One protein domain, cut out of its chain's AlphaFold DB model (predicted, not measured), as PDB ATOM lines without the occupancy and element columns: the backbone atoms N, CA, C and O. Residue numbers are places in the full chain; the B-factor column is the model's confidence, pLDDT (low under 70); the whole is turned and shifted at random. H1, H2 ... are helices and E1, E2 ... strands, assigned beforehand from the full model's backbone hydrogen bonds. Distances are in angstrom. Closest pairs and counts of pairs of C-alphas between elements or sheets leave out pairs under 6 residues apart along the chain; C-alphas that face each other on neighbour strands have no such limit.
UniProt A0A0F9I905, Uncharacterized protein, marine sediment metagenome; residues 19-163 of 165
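AT A GLANCE: This is residues 19 to 163 of the 165 residues of an uncharacterized protein of marine sediment metagenome (UniProt A0A0F9I905). A small two-stranded sheet, E1 and E2, sits in the middle, with helix H1 packed along one side of it and the short helix H4 near it on the opposite side; the long helix H7 packs on H1 and runs on past it, so that residues 152 to 163 stick out as a free arm. A helical hairpin, H5 and H6, makes a further part off to the side of this row. The printed part has 145 residues, with seven named helices and two named strands in the order H1, E1, H2, H3, E2, H4, H5, H6, H7; the sheet is antiparallel and the class is mostly helix. The whole is compact, with a radius of gyration of the C-alphas of 16.1 A, and only just elongated, spanning 57 by 38 by 26 A.

HOW THE PARTS SIT: H1, residues 21 to 37, and H7, residues 133 to 161, touch, with the C-alphas of Cys 26 and Tyr 137 closest at 5.5 A; they run the same way at a shallow tilt of 30 degrees. The closest C-alphas of H1 and strand E1, residues 51 to 54, are those of Lys 31 and Gly 52, 4.2 A apart. Those of H1 and strand E2, residues 74 to 77, are Ile 35 and Ala 76, 5.0 A apart. E1 and E2 are antiparallel neighbours at 141 degrees; N 53 and O 75 are 2.8 A apart and N 51 and O 77 2.9 A, both within hydrogen-bond range. H2, residues 58 to 61, and H3, residues 65 to 68, are close but not clearly touching, with the C-alphas of Tyr 61 and Leu 67 closest at 5.4 A. The closest C-alphas of E1 and H4, residues 79 to 84, are those of His 53 and His 82, 7.2 A apart. H5, residues 93 to 106, and H6, residues 110 to 121, form a helical hairpin: they touch with residues 101 to 105 and 110 to 113 alone, the C-alphas of Leu 104 and Glu 110 closest at 6.4 A, and run opposite ways at a shallow tilt of 25 degrees. H6 and H7 are apart. Every O i to N i+4 pair is within hydrogen-bond range in H1, H4, H5, H6 and H7; H2 and H3 are too short for such a pair.

IN THESE COORDINATES: H1 begins at C-alpha 21, (-46.132, 33.897, 3.366), and is 24.8 A long. H5 is 19.7 A long and H6 16.5 A. H7 measures 42.4 A and ends at C-alpha 161, (-48.134, 73.520, 21.046).

THE WHOLE: The C-alphas of Thr 126 and Arg 163, the two farthest apart, are 57.4 A apart. Without residues 152 to 163 the body spans 37 by 36 by 27 A. The printed part has no cut; the links H1 to E1 and H6 to H7 are long. The mean pLDDT of the printed part is 85.2; residues 19, 59 to 60, 124 to 130 and 152 to 163 are under 70.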
ATOM      1  N   LYS A  19     -42.174  27.672   6.130       61.03
ATOM      2  CA  LYS A  19     -42.295  29.137   6.193       61.03
ATOM      3  C   LYS A  19     -43.288  29.618   5.134       61.03
ATOM      4  O   LYS A  19     -42.944  29.767   3.965       61.03
ATOM      5  N   SER A  20     -44.530  29.836   5.547       70.31
ATOM      6  CA  SER A  20     -45.581  30.354   4.685       70.31
ATOM      7  C   SER A  20     -45.412  31.863   4.516       70.31
ATOM      8  O   SER A  20     -44.741  32.526   5.308       70.31
ATOM      9  N   HIS A  21     -46.066  32.441   3.510       78.50
ATOM     10  CA  HIS A  21     -46.132  33.897   3.366       78.50
ATOM     11  C   HIS A  21     -46.622  34.585   4.659       78.50
ATOM     12  O   HIS A  21     -46.081  35.612   5.064       78.50
ATOM     13  N   LYS A  22     -47.585  33.967   5.358       82.75
ATOM     14  CA  LYS A  22     -48.129  34.472   6.625       82.75
ATOM     15  C   LYS A  22     -47.121  34.460   7.773       82.75
ATOM     16  O   LYS A  22     -47.138  35.382   8.579       82.75
ATOM     17  N   HIS A  23     -46.208  33.489   7.805       86.88
ATOM     18  CA  HIS A  23     -45.120  33.444   8.785       86.88
ATOM     19  C   HIS A  23     -44.289  34.732   8.722       86.88
ATOM     20  O   HIS A  23     -44.141  35.432   9.720       86.88
ATOM     21  N   LYS A  24     -43.807  35.087   7.523       87.88
ATOM     22  CA  LYS A  24     -43.002  36.298   7.323       87.88
ATOM     23  C   LYS A  24     -43.772  37.565   7.701       87.88
ATOM     24  O   LYS A  24     -43.225  38.430   8.370       87.88
ATOM     25  N   GLN A  25     -45.047  37.651   7.319       90.88
ATOM     26  CA  GLN A  25     -45.890  38.793   7.673       90.88
ATOM     27  C   GLN A  25     -46.028  38.980   9.194       90.88
ATOM     28  O   GLN A  25     -45.987  40.114   9.666       90.88
ATOM     29  N   CYS A  26     -46.159  37.890   9.958       91.00
ATOM     30  CA  CYS A  26     -46.232  37.952  11.419       91.00
ATOM     31  C   CYS A  26     -44.890  38.362  12.045       91.00
ATOM     32  O   CYS A  26     -44.875  39.238  12.908       91.00
ATOM     33  N   GLU A  27     -43.762  37.796  11.588       91.06
ATOM     34  CA  GLU A  27     -42.426  38.219  12.049       91.06
ATOM     35  C   GLU A  27     -42.185  39.710  11.780       91.06
ATOM     36  O   GLU A  27     -41.696  40.433  12.649       91.06
ATOM     37  N   ASP A  28     -42.517  40.178  10.575       94.00
ATOM     38  CA  ASP A  28     -42.296  41.565  10.168       94.00
ATOM     39  C   ASP A  28     -43.157  42.529  10.999       94.00
ATOM     40  O   ASP A  28     -42.672  43.588  11.403       94.00
ATOM     41  N   LEU A  29     -44.402  42.160  11.322       94.88
ATOM     42  CA  LEU A  29     -45.242  42.940  12.235       94.88
ATOM     43  C   LEU A  29     -44.699  42.949  13.664       94.88
ATOM     44  O   LEU A  29     -44.633  44.020  14.264       94.88
ATOM     45  N   CYS A  30     -44.244  41.810  14.194       95.00
ATOM     46  CA  CYS A  30     -43.653  41.766  15.534       95.00
ATOM     47  C   CYS A  30     -42.442  42.697  15.649       95.00
ATOM     48  O   CYS A  30     -42.346  43.474  16.599       95.00
ATOM     49  N   LYS A  31     -41.558  42.687  14.642       95.00
ATOM     50  CA  LYS A  31     -40.408  43.598  14.566       95.00
ATOM     51  C   LYS A  31     -40.847  45.062  14.557       95.00
ATOM     52  O   LYS A  31     -40.302  45.857  15.315       95.00
ATOM     53  N   LYS A  32     -41.837  45.421  13.730       95.56
ATOM     54  CA  LYS A  32     -42.365  46.794  13.655       95.56
ATOM     55  C   LYS A  32     -42.964  47.250  14.983       95.56
ATOM     56  O   LYS A  32     -42.617  48.325  15.457       95.56
ATOM     57  N   ILE A  33     -43.799  46.420  15.604       94.88
ATOM     58  CA  ILE A  33     -44.416  46.703  16.906       94.88
ATOM     59  C   ILE A  33     -43.344  46.923  17.979       94.88
ATOM     60  O   ILE A  33     -43.438  47.879  18.749       94.88
ATOM     61  N   ALA A  34     -42.307  46.083  18.022       93.94
ATOM     62  CA  ALA A  34     -41.210  46.241  18.975       93.94
ATOM     63  C   ALA A  34     -40.447  47.560  18.767       93.94
ATOM     64  O   ALA A  34     -40.192  48.282  19.728       93.94
ATOM     65  N   ILE A  35     -40.161  47.923  17.512       94.44
ATOM     66  CA  ILE A  35     -39.534  49.206  17.162       94.44
ATOM     67  C   ILE A  35     -40.413  50.389  17.592       94.44
ATOM     68  O   ILE A  35     -39.904  51.350  18.166       94.44
ATOM     69  N   MET A  36     -41.723  50.327  17.345       93.00
ATOM     70  CA  MET A  36     -42.657  51.387  17.737       93.00
ATOM     71  C   MET A  36     -42.739  51.540  19.255       93.00
ATOM     72  O   MET A  36     -42.686  52.659  19.754       93.00
ATOM     73  N   ARG A  37     -42.786  50.431  20.003       90.69
ATOM     74  CA  ARG A  37     -42.741  50.441  21.475       90.69
ATOM     75  C   ARG A  37     -41.456  51.051  22.026       90.69
ATOM     76  O   ARG A  37     -41.492  51.690  23.069       90.69
ATOM     77  N   ALA A  38     -40.343  50.879  21.318       91.75
ATOM     78  CA  ALA A  38     -39.068  51.506  21.646       91.75
ATOM     79  C   ALA A  38     -38.963  52.973  21.172       91.75
ATOM     80  O   ALA A  38     -37.877  53.553  21.193       91.75
ATOM     81  N   GLY A  39     -40.056  53.573  20.682       91.19
ATOM     82  CA  GLY A  39     -40.072  54.946  20.174       91.19
ATOM     83  C   GLY A  39     -39.221  55.143  18.917       91.19
ATOM     84  O   GLY A  39     -38.707  56.232  18.685       91.19
ATOM     85  N   GLY A  40     -38.995  54.087  18.128       92.25
ATOM     86  CA  GLY A  40     -38.121  54.146  16.956       92.25
ATOM     87  C   GLY A  40     -36.629  54.250  17.292       92.25
ATOM     88  O   GLY A  40     -35.838  54.624  16.426       92.25
ATOM     89  N   ARG A  41     -36.230  53.929  18.531       94.69
ATOM     90  CA  ARG A  41     -34.842  54.008  19.008       94.69
ATOM     91  C   ARG A  41     -34.339  52.648  19.480       94.69
ATOM     92  O   ARG A  41     -35.102  51.761  19.841       94.69
ATOM     93  N   CYS A  42     -33.026  52.479  19.460       95.94
ATOM     94  CA  CYS A  42     -32.355  51.300  19.983       95.94
ATOM     95  C   CYS A  42     -32.562  51.205  21.499       95.94
ATOM     96  O   CYS A  42     -32.163  52.107  22.233       95.94
ATOM     97  N   GLU A  43     -33.092  50.087  21.983       95.25
ATOM     98  CA  GLU A  43     -33.342  49.864  23.414       95.25
ATOM     99  C   GLU A  43     -32.048  49.749  24.226       95.25
ATOM    100  O   GLU A  43     -32.047  49.945  25.437       95.25
ATOM    101  N   ILE A  44     -30.926  49.480  23.554       95.25
ATOM    102  CA  ILE A  44     -29.619  49.326  24.190       95.25
ATOM    103  C   ILE A  44     -28.877  50.660  24.310       95.25
ATOM    104  O   ILE A  44     -28.279  50.951  25.344       95.25
ATOM    105  N   CYS A  45     -28.888  51.484  23.259       94.38
ATOM    106  CA  CYS A  45     -28.049  52.685  23.199       94.38
ATOM    107  C   CYS A  45     -28.772  53.974  22.790       94.38
ATOM    108  O   CYS A  45     -28.131  55.013  22.734       94.38
ATOM    109  N   GLY A  46     -30.072  53.930  22.488       93.69
ATOM    110  CA  GLY A  46     -30.869  55.107  22.126       93.69
ATOM    111  C   GLY A  46     -30.641  55.655  20.711       93.69
ATOM    112  O   GLY A  46     -31.269  56.645  20.342       93.69
ATOM    113  N   GLU A  47     -29.781  55.037  19.902       93.25
ATOM    114  CA  GLU A  47     -29.576  55.434  18.499       93.25
ATOM    115  C   GLU A  47     -30.859  55.242  17.669       93.25
ATOM    116  O   GLU A  47     -31.590  54.276  17.916       93.25
ATOM    117  N   PRO A  48     -31.151  56.120  16.692       91.00
ATOM    118  CA  PRO A  48     -32.299  55.964  15.805       91.00
ATOM    119  C   PRO A  48     -32.118  54.780  14.838       91.00
ATOM    120  O   PRO A  48     -31.046  54.178  14.741       91.00
ATOM    121  N   SER A  49     -33.183  54.458  14.100       84.25
ATOM    122  CA  SER A  49     -33.206  53.417  13.058       84.25
ATOM    123  C   SER A  49     -32.821  52.006  13.543       84.25
ATOM    124  O   SER A  49     -31.928  51.370  12.973       84.25
ATOM    125  N   PRO A  50     -33.466  51.483  14.602       91.50
ATOM    126  CA  PRO A  50     -33.254  50.113  15.034       91.50
ATOM    127  C   PRO A  50     -33.872  49.107  14.056       91.50
ATOM    128  O   PRO A  50     -34.816  49.393  13.322       91.50
ATOM    129  N   GLU A  51     -33.375  47.881  14.120       92.88
ATOM    130  CA  GLU A  51     -34.005  46.705  13.535       92.88
ATOM    131  C   GLU A  51     -34.651  45.870  14.651       92.88
ATOM    132  O   GLU A  51     -34.196  45.890  15.796       92.88
ATOM    133  N   GLY A  52     -35.697  45.110  14.326       91.06
ATOM    134  CA  GLY A  52     -36.301  44.180  15.277       91.06
ATOM    135  C   GLY A  52     -35.491  42.884  15.372       91.06
ATOM    136  O   GLY A  52     -35.364  42.156  14.384       91.06
ATOM    137  N   HIS A  53     -34.985  42.585  16.563       92.50
ATOM    138  CA  HIS A  53     -34.220  41.388  16.896       92.50
ATOM    139  C   HIS A  53     -35.041  40.468  17.806       92.50
ATOM    140  O   HIS A  53     -35.597  40.937  18.790       92.50
ATOM    141  N   HIS A  54     -35.111  39.170  17.510       92.06
ATOM    142  CA  HIS A  54     -35.782  38.209  18.388       92.06
ATOM    143  C   HIS A  54     -34.838  37.800  19.525       92.06
ATOM    144  O   HIS A  54     -33.791  37.225  19.260       92.06
ATOM    145  N   ILE A  55     -35.223  38.068  20.772       89.38
ATOM    146  CA  ILE A  55     -34.358  38.006  21.963       89.38
ATOM    147  C   ILE A  55     -33.903  36.570  22.298       89.38
ATOM    148  O   ILE A  55     -32.818  36.351  22.836       89.38
ATOM    149  N   PHE A  56     -34.731  35.576  21.982       85.00
ATOM    150  CA  PHE A  56     -34.384  34.164  22.161       85.00
ATOM    151  C   PHE A  56     -33.565  33.637  20.988       85.00
ATOM    152  O   PHE A  56     -33.781  34.040  19.845       85.00
ATOM    153  N   TYR A  57     -32.707  32.648  21.240       77.44
ATOM    154  CA  TYR A  57     -32.021  31.929  20.173       77.44
ATOM    155  C   TYR A  57     -33.000  31.118  19.324       77.44
ATOM    156  O   TYR A  57     -33.996  30.597  19.822       77.44
ATOM    157  N   GLY A  58     -32.674  30.923  18.041       73.12
ATOM    158  CA  GLY A  58     -33.484  30.108  17.125       73.12
ATOM    159  C   GLY A  58     -33.816  28.716  17.667       73.12
ATOM    160  O   GLY A  58     -34.917  28.225  17.450       73.12
ATOM    161  N   SER A  59     -32.901  28.097  18.411       67.94
ATOM    162  CA  SER A  59     -33.120  26.806  19.073       67.94
ATOM    163  C   SER A  59     -34.219  26.826  20.142       67.94
ATOM    164  O   SER A  59     -34.798  25.783  20.410       67.94
ATOM    165  N   GLN A  60     -34.523  27.984  20.732       69.62
ATOM    166  CA  GLN A  60     -35.501  28.128  21.813       69.62
ATOM    167  C   GLN A  60     -36.910  28.460  21.307       69.62
ATOM    168  O   GLN A  60     -37.879  28.086  21.957       69.62
ATOM    169  N   TYR A  61     -37.048  29.152  20.167       73.38
ATOM    170  CA  TYR A  61     -38.362  29.613  19.691       73.38
ATOM    171  C   TYR A  61     -38.858  28.945  18.410       73.38
ATOM    172  O   TYR A  61     -40.057  28.965  18.161       73.38
ATOM    173  N   ARG A  62     -37.995  28.329  17.587       71.50
ATOM    174  CA  ARG A  62     -38.411  27.823  16.261       71.50
ATOM    175  C   ARG A  62     -39.539  26.791  16.299       71.50
ATOM    176  O   ARG A  62     -40.286  26.703  15.330       71.50
ATOM    177  N   ASN A  63     -39.654  26.031  17.386       70.75
ATOM    178  CA  ASN A  63     -40.715  25.035  17.559       70.75
ATOM    179  C   ASN A  63     -41.916  25.585  18.352       70.75
ATOM    180  O   ASN A  63     -42.980  24.973  18.356       70.75
ATOM    181  N   ASN A  64     -41.771  26.766  18.963       76.56
ATOM    182  CA  ASN A  64     -42.805  27.422  19.746       76.56
ATOM    183  C   ASN A  64     -43.235  28.734  19.072       76.56
ATOM    184  O   ASN A  64     -42.648  29.808  19.262       76.56
ATOM    185  N   LEU A  65     -44.301  28.652  18.277       77.75
ATOM    186  CA  LEU A  65     -44.810  29.800  17.532       77.75
ATOM    187  C   LEU A  65     -45.386  30.906  18.435       77.75
ATOM    188  O   LEU A  65     -45.459  32.047  17.987       77.75
ATOM    189  N   HIS A  66     -45.710  30.629  19.705       78.69
ATOM    190  CA  HIS A  66     -46.062  31.689  20.661       78.69
ATOM    191  C   HIS A  66     -44.875  32.571  21.013       78.69
ATOM    192  O   HIS A  66     -45.045  33.768  21.212       78.69
ATOM    193  N   LEU A  67     -43.680  31.984  21.107       82.00
ATOM    194  CA  LEU A  67     -42.465  32.763  21.307       82.00
ATOM    195  C   LEU A  67     -42.120  33.510  20.018       82.00
ATOM    196  O   LEU A  67     -41.847  34.703  20.058       82.00
ATOM    197  N   THR A  68     -42.236  32.823  18.878       85.81
ATOM    198  CA  THR A  68     -41.936  33.399  17.558       85.81
ATOM    199  C   THR A  68     -42.803  34.618  17.235       85.81
ATOM    200  O   THR A  68     -42.289  35.618  16.752       85.81
ATOM    201  N   PHE A  69     -44.116  34.559  17.474       88.00
ATOM    202  CA  PHE A  69     -45.059  35.606  17.059       88.00
ATOM    203  C   PHE A  69     -45.608  36.416  18.229       88.00
ATOM    204  O   PHE A  69     -46.802  36.715  18.300       88.00
ATOM    205  N   ASN A  70     -44.722  36.787  19.147       89.38
ATOM    206  CA  ASN A  70     -45.051  37.694  20.229       89.38
ATOM    207  C   ASN A  70     -44.070  38.880  20.237       89.38
ATOM    208  O   ASN A  70     -42.888  38.696  20.540       89.38
ATOM    209  N   PRO A  71     -44.538  40.114  19.956       91.25
ATOM    210  CA  PRO A  71     -43.674  41.292  19.886       91.25
ATOM    211  C   PRO A  71     -42.921  41.600  21.187       91.25
ATOM    212  O   PRO A  71     -41.939  42.335  21.162       91.25
ATOM    213  N   LEU A  72     -43.358  41.057  22.329       89.62
ATOM    214  CA  LEU A  72     -42.683  41.227  23.619       89.62
ATOM    215  C   LEU A  72     -41.285  40.612  23.649       89.62
ATOM    216  O   LEU A  72     -40.421  41.079  24.391       89.62
ATOM    217  N   PHE A  73     -41.086  39.583  22.833       92.06
ATOM    218  CA  PHE A  73     -39.849  38.826  22.712       92.06
ATOM    219  C   PHE A  73     -38.946  39.346  21.597       92.06
ATOM    220  O   PHE A  73     -37.941  38.720  21.259       92.06
ATOM    221  N   TYR A  74     -39.280  40.516  21.059       94.12
ATOM    222  CA  TYR A  74     -38.432  41.268  20.158       94.12
ATOM    223  C   TYR A  74     -37.857  42.482  20.880       94.12
ATOM    224  O   TYR A  74     -38.523  43.095  21.714       94.12
ATOM    225  N   ALA A  75     -36.622  42.831  20.541       94.81
ATOM    226  CA  ALA A  75     -35.953  44.049  20.956       94.81
ATOM    227  C   ALA A  75     -35.659  44.932  19.739       94.81
ATOM    228  O   ALA A  75     -35.336  44.423  18.662       94.81
ATOM    229  N   ALA A  76     -35.729  46.249  19.901       96.25
ATOM    230  CA  ALA A  76     -35.268  47.187  18.883       96.25
ATOM    231  C   ALA A  76     -33.761  47.438  19.066       96.25
ATOM    232  O   ALA A  76     -33.337  48.044  20.051       96.25
ATOM    233  N   ALA A  77     -32.929  46.982  18.129       95.44
ATOM    234  CA  ALA A  77     -31.474  47.100  18.211       95.44
ATOM    235  C   ALA A  77     -30.894  47.728  16.936       95.44
ATOM    236  O   ALA A  77     -31.148  47.263  15.827       95.44
ATOM    237  N   CYS A  78     -30.080  48.780  17.074       95.81
ATOM    238  CA  CYS A  78     -29.329  49.327  15.937       95.81
ATOM    239  C   CYS A  78     -28.285  48.314  15.440       95.81
ATOM    240  O   CYS A  78     -27.851  47.447  16.203       95.81
ATOM    241  N   GLY A  79     -27.806  48.454  14.199       93.00
ATOM    242  CA  GLY A  79     -26.839  47.516  13.604       93.00
ATOM    243  C   GLY A  79     -25.604  47.245  14.479       93.00
ATOM    244  O   GLY A  79     -25.133  46.110  14.552       93.00
ATOM    245  N   GLY A  80     -25.144  48.254  15.228       94.00
ATOM    246  CA  GLY A  80     -24.056  48.120  16.195       94.00
ATOM    247  C   GLY A  80     -24.377  47.171  17.353       94.00
ATOM    248  O   GLY A  80     -23.637  46.219  17.591       94.00
ATOM    249  N   CYS A  81     -25.483  47.413  18.062       95.31
ATOM    250  CA  CYS A  81     -25.908  46.594  19.206       95.31
ATOM    251  C   CYS A  81     -26.551  45.262  18.780       95.31
ATOM    252  O   CYS A  81     -26.681  44.356  19.592       95.31
ATOM    253  N   HIS A  82     -26.933  45.135  17.510       94.06
ATOM    254  CA  HIS A  82     -27.472  43.906  16.944       94.06
ATOM    255  C   HIS A  82     -26.354  42.942  16.510       94.06
ATOM    256  O   HIS A  82     -26.451  41.745  16.778       94.06
ATOM    257  N   ARG A  83     -25.280  43.438  15.867       93.94
ATOM    258  CA  ARG A  83     -24.293  42.573  15.183       93.94
ATOM    259  C   ARG A  83     -22.808  42.849  15.442       93.94
ATOM    260  O   ARG A  83     -22.006  41.977  15.138       93.94
ATOM    261  N   ILE A  84     -22.418  44.037  15.909       92.94
ATOM    262  CA  ILE A  84     -21.009  44.486  15.812       92.94
ATOM    263  C   ILE A  84     -20.320  44.569  17.174       92.94
ATOM    264  O   ILE A  84     -19.172  44.159  17.321       92.94
ATOM    265  N   LYS A  85     -20.982  45.163  18.169       93.69
ATOM    266  CA  LYS A  85     -20.377  45.388  19.485       93.69
ATOM    267  C   LYS A  85     -20.120  44.058  20.197       93.69
ATOM    268  O   LYS A  85     -20.781  43.064  19.931       93.69
ATOM    269  N   ARG A  86     -19.195  44.057  21.161       94.81
ATOM    270  CA  ARG A  86     -18.845  42.844  21.926       94.81
ATOM    271  C   ARG A  86     -20.029  42.236  22.683       94.81
ATOM    272  O   ARG A  86     -20.073  41.033  22.836       94.81
ATOM    273  N   TYR A  87     -20.977  43.073  23.097       92.62
ATOM    274  CA  TYR A  87     -22.228  42.674  23.749       92.62
ATOM    275  C   TYR A  87     -23.406  42.545  22.772       92.62
ATOM    276  O   TYR A  87     -24.561  42.569  23.188       92.62
ATOM    277  N   ALA A  88     -23.161  42.565  21.460       92.25
ATOM    278  CA  ALA A  88     -24.244  42.537  20.489       92.25
ATOM    279  C   ALA A  88     -24.961  41.187  20.510       92.25
ATOM    280  O   ALA A  88     -24.320  40.162  20.711       92.25
ATOM    281  N   ALA A  89     -26.263  41.169  20.223       89.62
ATOM    282  CA  ALA A  89     -27.075  39.960  20.370       89.62
ATOM    283  C   ALA A  89     -26.574  38.752  19.547       89.62
ATOM    284  O   ALA A  89     -26.654  37.612  19.992       89.62
ATOM    285  N   HIS A  90     -26.006  38.994  18.358       90.38
ATOM    286  CA  HIS A  90     -25.391  37.941  17.536       90.38
ATOM    287  C   HIS A  90     -23.950  37.565  17.929       90.38
ATOM    288  O   HIS A  90     -23.409  36.621  17.358       90.38
ATOM    289  N   VAL A  91     -23.327  38.300  18.852       91.88
ATOM    290  CA  VAL A  91     -21.956  38.071  19.335       91.88
ATOM    291  C   VAL A  91     -21.983  37.426  20.720       91.88
ATOM    292  O   VAL A  91     -21.380  36.378  20.917       91.88
ATOM    293  N   ASP A  92     -22.714  38.035  21.650       92.50
ATOM    294  CA  ASP A  92     -22.888  37.598  23.033       92.50
ATOM    295  C   ASP A  92     -24.306  37.972  23.496       92.50
ATOM    296  O   ASP A  92     -24.562  39.076  23.991       92.50
ATOM    297  N   ASN A  93     -25.262  37.061  23.279       90.06
ATOM    298  CA  ASN A  93     -26.660  37.314  23.630       90.06
ATOM    299  C   ASN A  93     -26.874  37.388  25.148       90.06
ATOM    300  O   ASN A  93     -27.836  38.003  25.597       90.06
ATOM    301  N   GLU A  94     -26.008  36.765  25.948       92.25
ATOM    302  CA  GLU A  94     -26.115  36.828  27.405       92.25
ATOM    303  C   GLU A  94     -25.782  38.240  27.891       92.25
ATOM    304  O   GLU A  94     -26.588  38.861  28.588       92.25
ATOM    305  N   ALA A  95     -24.667  38.809  27.423       94.31
ATOM    306  CA  ALA A  95     -24.333  40.206  27.684       94.31
ATOM    307  C   ALA A  95     -25.404  41.168  27.138       94.31
ATOM    308  O   ALA A  95     -25.766  42.137  27.811       94.31
ATOM    309  N   PHE A  96     -25.952  40.895  25.949       94.75
ATOM    310  CA  PHE A  96     -27.061  41.672  25.384       94.75
ATOM    311  C   PHE A  96     -28.291  41.674  26.303       94.75
ATOM    312  O   PHE A  96     -28.859  42.734  26.574       94.75
ATOM    313  N   LEU A  97     -28.690  40.499  26.799       94.19
ATOM    314  CA  LEU A  97     -29.838  40.312  27.684       94.19
ATOM    315  C   LEU A  97     -29.676  41.036  29.019       94.19
ATOM    316  O   LEU A  97     -30.642  41.632  29.494       94.19
ATOM    317  N   ILE A  98     -28.473  41.023  29.597       96.06
ATOM    318  CA  ILE A  98     -28.163  41.753  30.835       96.06
ATOM    319  C   ILE A  98     -28.368  43.257  30.627       96.06
ATOM    320  O   ILE A  98     -29.065  43.906  31.406       96.06
ATOM    321  N   ILE A  99     -27.839  43.815  29.535       96.38
ATOM    322  CA  ILE A  99     -28.006  45.246  29.247       96.38
ATOM    323  C   ILE A  99     -29.479  45.569  28.968       96.38
ATOM    324  O   ILE A  99     -30.000  46.573  29.456       96.38
ATOM    325  N   LEU A 100     -30.174  44.722  28.205       95.62
ATOM    326  CA  LEU A 100     -31.596  44.902  27.932       95.62
ATOM    327  C   LEU A 100     -32.417  44.888  29.228       95.62
ATOM    328  O   LEU A 100     -33.280  45.746  29.400       95.62
ATOM    329  N   GLN A 101     -32.131  43.972  30.156       96.50
ATOM    330  CA  GLN A 101     -32.760  43.930  31.475       96.50
ATOM    331  C   GLN A 101     -32.604  45.263  32.205       96.50
ATOM    332  O   GLN A 101     -33.602  45.848  32.621       96.50
ATOM    333  N   GLU A 102     -31.374  45.760  32.344       97.00
ATOM    334  CA  GLU A 102     -31.106  47.031  33.024       97.00
ATOM    335  C   GLU A 102     -31.896  48.183  32.394       97.00
ATOM    336  O   GLU A 102     -32.505  48.988  33.098       97.00
ATOM    337  N   LYS A 103     -31.936  48.247  31.058       95.50
ATOM    338  CA  LYS A 103     -32.669  49.284  30.321       95.50
ATOM    339  C   LYS A 103     -34.174  49.196  30.534       95.50
ATOM    340  O   LYS A 103     -34.805  50.220  30.781       95.50
ATOM    341  N   LEU A 104     -34.745  47.995  30.477       93.88
ATOM    342  CA  LEU A 104     -36.176  47.791  30.694       93.88
ATOM    343  C   LEU A 104     -36.578  48.121  32.131       93.88
ATOM    344  O   LEU A 104     -37.582  48.800  32.331       93.88
ATOM    345  N   LEU A 105     -35.793  47.698  33.124       94.88
ATOM    346  CA  LEU A 105     -36.076  47.980  34.531       94.88
ATOM    347  C   LEU A 105     -35.979  49.480  34.839       94.88
ATOM    348  O   LEU A 105     -36.904  50.039  35.424       94.88
ATOM    349  N   ASN A 106     -34.930  50.154  34.363       94.69
ATOM    350  CA  ASN A 106     -34.776  51.602  34.542       94.69
ATOM    351  C   ASN A 106     -35.828  52.416  33.770       94.69
ATOM    352  O   ASN A 106     -36.167  53.524  34.172       94.69
ATOM    353  N   GLY A 107     -36.357  51.869  32.674       90.19
ATOM    354  CA  GLY A 107     -37.434  52.465  31.884       90.19
ATOM    355  C   GLY A 107     -38.847  52.125  32.369       90.19
ATOM    356  O   GLY A 107     -39.800  52.376  31.635       90.19
ATOM    357  N   GLY A 108     -39.007  51.500  33.543       90.44
ATOM    358  CA  GLY A 108     -40.318  51.132  34.094       90.44
ATOM    359  C   GLY A 108     -41.028  49.984  33.362       90.44
ATOM    360  O   GLY A 108     -42.201  49.714  33.610       90.44
ATOM    361  N   GLN A 109     -40.338  49.260  32.477       91.50
ATOM    362  CA  GLN A 109     -40.867  48.115  31.727       91.50
ATOM    363  C   GLN A 109     -40.694  46.789  32.487       91.50
ATOM    364  O   GLN A 109     -40.418  45.740  31.897       91.50
ATOM    365  N   GLU A 110     -40.882  46.808  33.808       92.75
ATOM    366  CA  GLU A 110     -40.688  45.632  34.662       92.75
ATOM    367  C   GLU A 110     -41.603  44.469  34.259       92.75
ATOM    368  O   GLU A 110     -41.160  43.323  34.184       92.75
ATOM    369  N   ALA A 111     -42.864  44.757  33.915       90.81
ATOM    370  CA  ALA A 111     -43.804  43.747  33.432       90.81
ATOM    371  C   ALA A 111     -43.283  43.013  32.182       90.81
ATOM    372  O   ALA A 111     -43.367  41.786  32.111       90.81
ATOM    373  N   ARG A 112     -42.670  43.745  31.237       91.19
ATOM    374  CA  ARG A 112     -42.054  43.150  30.043       91.19
ATOM    375  C   ARG A 112     -40.886  42.255  30.405       91.19
ATOM    376  O   ARG A 112     -40.827  41.127  29.915       91.19
ATOM    377  N   TRP A 113     -39.997  42.726  31.274       93.56
ATOM    378  CA  TRP A 113     -38.870  41.914  31.713       93.56
ATOM    379  C   TRP A 113     -39.328  40.636  32.424       93.56
ATOM    380  O   TRP A 113     -38.802  39.566  32.135       93.56
ATOM    381  N   ARG A 114     -40.354  40.704  33.284       91.69
ATOM    382  CA  ARG A 114     -40.908  39.518  33.958       91.69
ATOM    383  C   ARG A 114     -41.386  38.456  32.962       91.69
ATOM    384  O   ARG A 114     -41.082  37.282  33.160       91.69
ATOM    385  N   ALA A 115     -42.062  38.846  31.879       89.31
ATOM    386  CA  ALA A 115     -42.483  37.900  30.842       89.31
ATOM    387  C   ALA A 115     -41.297  37.295  30.072       89.31
ATOM    388  O   ALA A 115     -41.265  36.085  29.852       89.31
ATOM    389  N   ILE A 116     -40.300  38.111  29.703       89.75
ATOM    390  CA  ILE A 116     -39.074  37.633  29.042       89.75
ATOM    391  C   ILE A 116     -38.333  36.646  29.952       89.75
ATOM    392  O   ILE A 116     -38.000  35.543  29.527       89.75
ATOM    393  N   ALA A 117     -38.120  37.005  31.218       90.81
ATOM    394  CA  ALA A 117     -37.417  36.179  32.193       90.81
ATOM    395  C   ALA A 117     -38.145  34.858  32.478       90.81
ATOM    396  O   ALA A 117     -37.493  33.827  32.648       90.81
ATOM    397  N   ALA A 118     -39.481  34.868  32.513       87.94
ATOM    398  CA  ALA A 118     -40.278  33.651  32.636       87.94
ATOM    399  C   ALA A 118     -40.077  32.730  31.422       87.94
ATOM    400  O   ALA A 118     -39.812  31.542  31.596       87.94
ATOM    401  N   ALA A 119     -40.122  33.280  30.207       85.62
ATOM    402  CA  ALA A 119     -39.897  32.520  28.981       85.62
ATOM    403  C   ALA A 119     -38.445  32.014  28.840       85.62
ATOM    404  O   ALA A 119     -38.242  30.904  28.363       85.62
ATOM    405  N   LEU A 120     -37.436  32.760  29.313       85.31
ATOM    406  CA  LEU A 120     -36.026  32.321  29.312       85.31
ATOM    407  C   LEU A 120     -35.774  31.115  30.225       85.31
ATOM    408  O   LEU A 120     -34.876  30.323  29.953       85.31
ATOM    409  N   LYS A 121     -36.553  30.985  31.305       84.56
ATOM    410  CA  LYS A 121     -36.461  29.878  32.270       84.56
ATOM    411  C   LYS A 121     -37.377  28.704  31.931       84.56
ATOM    412  O   LYS A 121     -37.270  27.658  32.571       84.56
ATOM    413  N   ALA A 122     -38.298  28.879  30.985       79.25
ATOM    414  CA  ALA A 122     -39.209  27.822  30.589       79.25
ATOM    415  C   ALA A 122     -38.424  26.670  29.932       79.25
ATOM    416  O   ALA A 122     -37.460  26.923  29.202       79.25
ATOM    417  N   PRO A 123     -38.817  25.405  30.165       74.25
ATOM    418  CA  PRO A 123     -38.259  24.281  29.428       74.25
ATOM    419  C   PRO A 123     -38.406  24.516  27.922       74.25
ATOM    420  O   PRO A 123     -39.444  25.004  27.469       74.25
ATOM    421  N   ILE A 124     -37.380  24.158  27.147       67.69
ATOM    422  CA  ILE A 124     -37.475  24.203  25.686       67.69
ATOM    423  C   ILE A 124     -38.494  23.145  25.272       67.69
ATOM    424  O   ILE A 124     -38.222  21.949  25.367       67.69
ATOM    425  N   ASP A 125     -39.665  23.599  24.833       65.06
ATOM    426  CA  ASP A 125     -40.671  22.709  24.279       65.06
ATOM    427  C   ASP A 125     -40.179  22.183  22.925       65.06
ATOM    428  O   ASP A 125     -39.853  22.944  22.006       65.06
ATOM    429  N   THR A 126     -40.058  20.863  22.830       62.12
ATOM    430  CA  THR A 126     -39.666  20.181  21.597       62.12
ATOM    431  C   THR A 126     -40.858  19.891  20.697       62.12
ATOM    432  O   THR A 126     -40.652  19.558  19.529       62.12
ATOM    433  N   ASP A 127     -42.085  20.000  21.213       63.22
ATOM    434  CA  ASP A 127     -43.287  19.826  20.414       63.22
ATOM    435  C   ASP A 127     -43.493  21.034  19.493       63.22
ATOM    436  O   ASP A 127     -43.320  22.193  19.873       63.22
ATOM    437  N   TYR A 128     -43.880  20.756  18.246       60.25
ATOM    438  CA  TYR A 128     -44.310  21.793  17.315       60.25
ATOM    439  C   TYR A 128     -45.670  22.322  17.764       60.25
ATOM    440  O   TYR A 128     -46.711  21.692  17.556       60.25
ATOM    441  N   VAL A 129     -45.659  23.500  18.378       63.31
ATOM    442  CA  VAL A 129     -46.880  24.248  18.655       63.31
ATOM    443  C   VAL A 129     -47.253  25.004  17.390       63.31
ATOM    444  O   VAL A 129     -46.583  25.967  17.016       63.31
ATOM    445  N   THR A 130     -48.315  24.564  16.714       65.81
ATOM    446  CA  THR A 130     -48.841  25.274  15.546       65.81
ATOM    447  C   THR A 130     -49.942  26.243  15.968       65.81
ATOM    448  O   THR A 130     -50.776  25.921  16.814       65.81
ATOM    449  N   LEU A 131     -49.901  27.449  15.402       71.38
ATOM    450  CA  LEU A 131     -50.880  28.514  15.605       71.38
ATOM    451  C   LEU A 131     -51.616  28.773  14.296       71.38
ATOM    452  O   LEU A 131     -51.021  28.637  13.220       71.38
ATOM    453  N   ASP A 132     -52.867  29.227  14.375       80.19
ATOM    454  CA  ASP A 132     -53.511  29.821  13.208       80.19
ATOM    455  C   ASP A 132     -52.843  31.169  12.894       80.19
ATOM    456  O   ASP A 132     -53.102  32.203  13.511       80.19
ATOM    457  N   LEU A 133     -51.960  31.161  11.893       80.69
ATOM    458  CA  LEU A 133     -51.229  32.354  11.472       80.69
ATOM    459  C   LEU A 133     -52.141  33.458  10.916       80.69
ATOM    460  O   LEU A 133     -51.683  34.590  10.775       80.69
ATOM    461  N   LYS A 134     -53.400  33.170  10.558       83.81
ATOM    462  CA  LYS A 134     -54.365  34.209  10.175       83.81
ATOM    463  C   LYS A 134     -54.869  34.961  11.398       83.81
ATOM    464  O   LYS A 134     -54.907  36.187  11.342       83.81
ATOM    465  N   GLU A 135     -55.201  34.249  12.473       83.94
ATOM    466  CA  GLU A 135     -55.622  34.853  13.743       83.94
ATOM    467  C   GLU A 135     -54.483  35.670  14.346       83.94
ATOM    468  O   GLU A 135     -54.652  36.860  14.591       83.94
ATOM    469  N   VAL A 136     -53.287  35.079  14.448       85.62
ATOM    470  CA  VAL A 136     -52.074  35.771  14.919       85.62
ATOM    471  C   VAL A 136     -51.814  37.041  14.106       85.62
ATOM    472  O   VAL A 136     -51.538  38.100  14.663       85.62
ATOM    473  N   TYR A 137     -51.920  36.965  12.777       88.62
ATOM    474  CA  TYR A 137     -51.721  38.129  11.919       88.62
ATOM    475  C   TYR A 137     -52.762  39.226  12.172       88.62
ATOM    476  O   TYR A 137     -52.384  40.389  12.285       88.62
ATOM    477  N   ALA A 138     -54.050  38.877  12.257       88.00
ATOM    478  CA  ALA A 138     -55.117  39.842  12.529       88.00
ATOM    479  C   ALA A 138     -54.887  40.557  13.870       88.00
ATOM    480  O   ALA A 138     -54.969  41.782  13.954       88.00
ATOM    481  N   ASP A 139     -54.484  39.797  14.880       89.06
ATOM    482  CA  ASP A 139     -54.165  40.277  16.216       89.06
ATOM    483  C   ASP A 139     -52.980  41.249  16.255       89.06
ATOM    484  O   ASP A 139     -53.023  42.264  16.962       89.06
ATOM    485  N   LEU A 140     -51.929  40.953  15.487       92.06
ATOM    486  CA  LEU A 140     -50.767  41.825  15.328       92.06
ATOM    487  C   LEU A 140     -51.110  43.096  14.541       92.06
ATOM    488  O   LEU A 140     -50.583  44.160  14.849       92.06
ATOM    489  N   VAL A 141     -51.990  43.012  13.540       93.19
ATOM    490  CA  VAL A 141     -52.453  44.180  12.774       93.19
ATOM    491  C   VAL A 141     -53.221  45.152  13.670       93.19
ATOM    492  O   VAL A 141     -52.958  46.352  13.613       93.19
ATOM    493  N   VAL A 142     -54.114  44.652  14.530       93.12
ATOM    494  CA  VAL A 142     -54.835  45.490  15.505       93.12
ATOM    495  C   VAL A 142     -53.851  46.217  16.419       93.12
ATOM    496  O   VAL A 142     -53.904  47.436  16.538       93.12
ATOM    497  N   GLU A 143     -52.902  45.489  17.009       92.44
ATOM    498  CA  GLU A 143     -51.897  46.071  17.905       92.44
ATOM    499  C   GLU A 143     -50.998  47.098  17.200       92.44
ATOM    500  O   GLU A 143     -50.681  48.144  17.767       92.44
ATOM    501  N   TYR A 144     -50.602  46.822  15.956       92.94
ATOM    502  CA  TYR A 144     -49.839  47.757  15.136       92.94
ATOM    503  C   TYR A 144     -50.609  49.065  14.907       92.94
ATOM    504  O   TYR A 144     -50.055  50.140  15.129       92.94
ATOM    505  N   HIS A 145     -51.888  48.988  14.532       92.25
ATOM    506  CA  HIS A 145     -52.707  50.178  14.299       92.25
ATOM    507  C   HIS A 145     -53.041  50.945  15.584       92.25
ATOM    508  O   HIS A 145     -53.054  52.172  15.556       92.25
ATOM    509  N   GLU A 146     -53.238  50.261  16.716       91.00
ATOM    510  CA  GLU A 146     -53.366  50.911  18.029       91.00
ATOM    511  C   GLU A 146     -52.122  51.760  18.346       91.00
ATOM    512  O   GLU A 146     -52.240  52.894  18.809       91.00
ATOM    513  N   LEU A 147     -50.922  51.241  18.065       88.50
ATOM    514  CA  LEU A 147     -49.672  51.978  18.266       88.50
ATOM    515  C   LEU A 147     -49.476  53.108  17.251       88.50
ATOM    516  O   LEU A 147     -48.931  54.151  17.610       88.50
ATOM    517  N   GLU A 148     -49.894  52.923  15.996       87.75
ATOM    518  CA  GLU A 148     -49.839  53.997  14.999       87.75
ATOM    519  C   GLU A 148     -50.744  55.154  15.404       87.75
ATOM    520  O   GLU A 148     -50.293  56.295  15.376       87.75
ATOM    521  N   ALA A 149     -51.976  54.875  15.831       85.12
ATOM    522  CA  ALA A 149     -52.923  55.901  16.256       85.12
ATOM    523  C   ALA A 149     -52.372  56.751  17.413       85.12
ATOM    524  O   ALA A 149     -52.434  57.975  17.347       85.12
ATOM    525  N   ILE A 150     -51.765  56.117  18.426       81.25
ATOM    526  CA  ILE A 150     -51.117  56.827  19.545       81.25
ATOM    527  C   ILE A 150     -50.005  57.748  19.031       81.25
ATOM    528  O   ILE A 150     -49.951  58.918  19.394       81.25
ATOM    529  N   ARG A 151     -49.148  57.242  18.137       75.44
ATOM    530  CA  ARG A 151     -48.044  58.026  17.575       75.44
ATOM    531  C   ARG A 151     -48.532  59.266  16.817       75.44
ATOM    532  O   ARG A 151     -47.887  60.304  16.909       75.44
ATOM    533  N   TRP A 152     -49.624  59.155  16.059       64.12
ATOM    534  CA  TRP A 152     -50.203  60.294  15.338       64.12
ATOM    535  C   TRP A 152     -50.770  61.354  16.290       64.12
ATOM    536  O   TRP A 152     -50.557  62.545  16.071       64.12
ATOM    537  N   MET A 153     -51.412  60.931  17.384       64.06
ATOM    538  CA  MET A 153     -51.913  61.858  18.404       64.06
ATOM    539  C   MET A 153     -50.783  62.655  19.072       64.06
ATOM    540  O   MET A 153     -50.925  63.860  19.259       64.06
ATOM    541  N   ASP A 154     -49.649  62.017  19.378       60.34
ATOM    542  CA  ASP A 154     -48.496  62.706  19.971       60.34
ATOM    543  C   ASP A 154     -47.907  63.762  19.015       60.34
ATOM    544  O   ASP A 154     -47.556  64.863  19.443       60.34
ATOM    545  N   THR A 155     -47.856  63.476  17.708       61.88
ATOM    546  CA  THR A 155     -47.356  64.439  16.711       61.88
ATOM    547  C   THR A 155     -48.277  65.638  16.499       61.88
ATOM    548  O   THR A 155     -47.782  66.742  16.268       61.88
ATOM    549  N   ASP A 156     -49.596  65.453  16.590       60.75
ATOM    550  CA  ASP A 156     -50.553  66.555  16.448       60.75
ATOM    551  C   ASP A 156     -50.481  67.505  17.652       60.75
ATOM    552  O   ASP A 156     -50.466  68.724  17.476       60.75
ATOM    553  N   ILE A 157     -50.315  66.962  18.864       58.91
ATOM    554  CA  ILE A 157     -50.114  67.756  20.085       58.91
ATOM    555  C   ILE A 157     -48.819  68.577  19.989       58.91
ATOM    556  O   ILE A 157     -48.842  69.788  20.214       58.91
ATOM    557  N   GLU A 158     -47.687  67.975  19.610       56.59
ATOM    558  CA  GLU A 158     -46.430  68.722  19.433       56.59
ATOM    559  C   GLU A 158     -46.546  69.818  18.357       56.59
ATOM    560  O   GLU A 158     -46.011  70.918  18.527       56.59
ATOM    561  N   ALA A 159     -47.283  69.563  17.272       59.28
ATOM    562  CA  ALA A 159     -47.495  70.525  16.194       59.28
ATOM    563  C   ALA A 159     -48.453  71.673  16.563       59.28
ATOM    564  O   ALA A 159     -48.345  72.760  15.983       59.28
ATOM    565  N   GLU A 160     -49.398  71.457  17.479       57.41
ATOM    566  CA  GLU A 160     -50.278  72.503  18.008       57.41
ATOM    567  C   GLU A 160     -49.562  73.370  19.051       57.41
ATOM    568  O   GLU A 160     -49.576  74.597  18.940       57.41
ATOM    569  N   PHE A 161     -48.846  72.768  20.005       54.75
ATOM    570  CA  PHE A 161     -48.134  73.520  21.046       54.75
ATOM    571  C   PHE A 161     -46.854  74.201  20.541       54.75
ATOM    572  O   PHE A 161     -46.525  75.294  20.998       54.75
ATOM    573  N   GLY A 162     -46.162  73.628  19.552       54.31
ATOM    574  CA  GLY A 162     -44.997  74.251  18.914       54.31
ATOM    575  C   GLY A 162     -45.321  75.494  18.073       54.31
ATOM    576  O   GLY A 162     -44.414  76.235  17.709       54.31
ATOM    577  N   ARG A 163     -46.604  75.748  17.768       53.72
ATOM    578  CA  ARG A 163     -47.076  76.956  17.064       53.72
ATOM    579  C   ARG A 163     -47.533  78.082  17.996       53.72
ATOM    580  O   ARG A 163     -47.861  79.160  17.507       53.72
TER     581      ARG A 163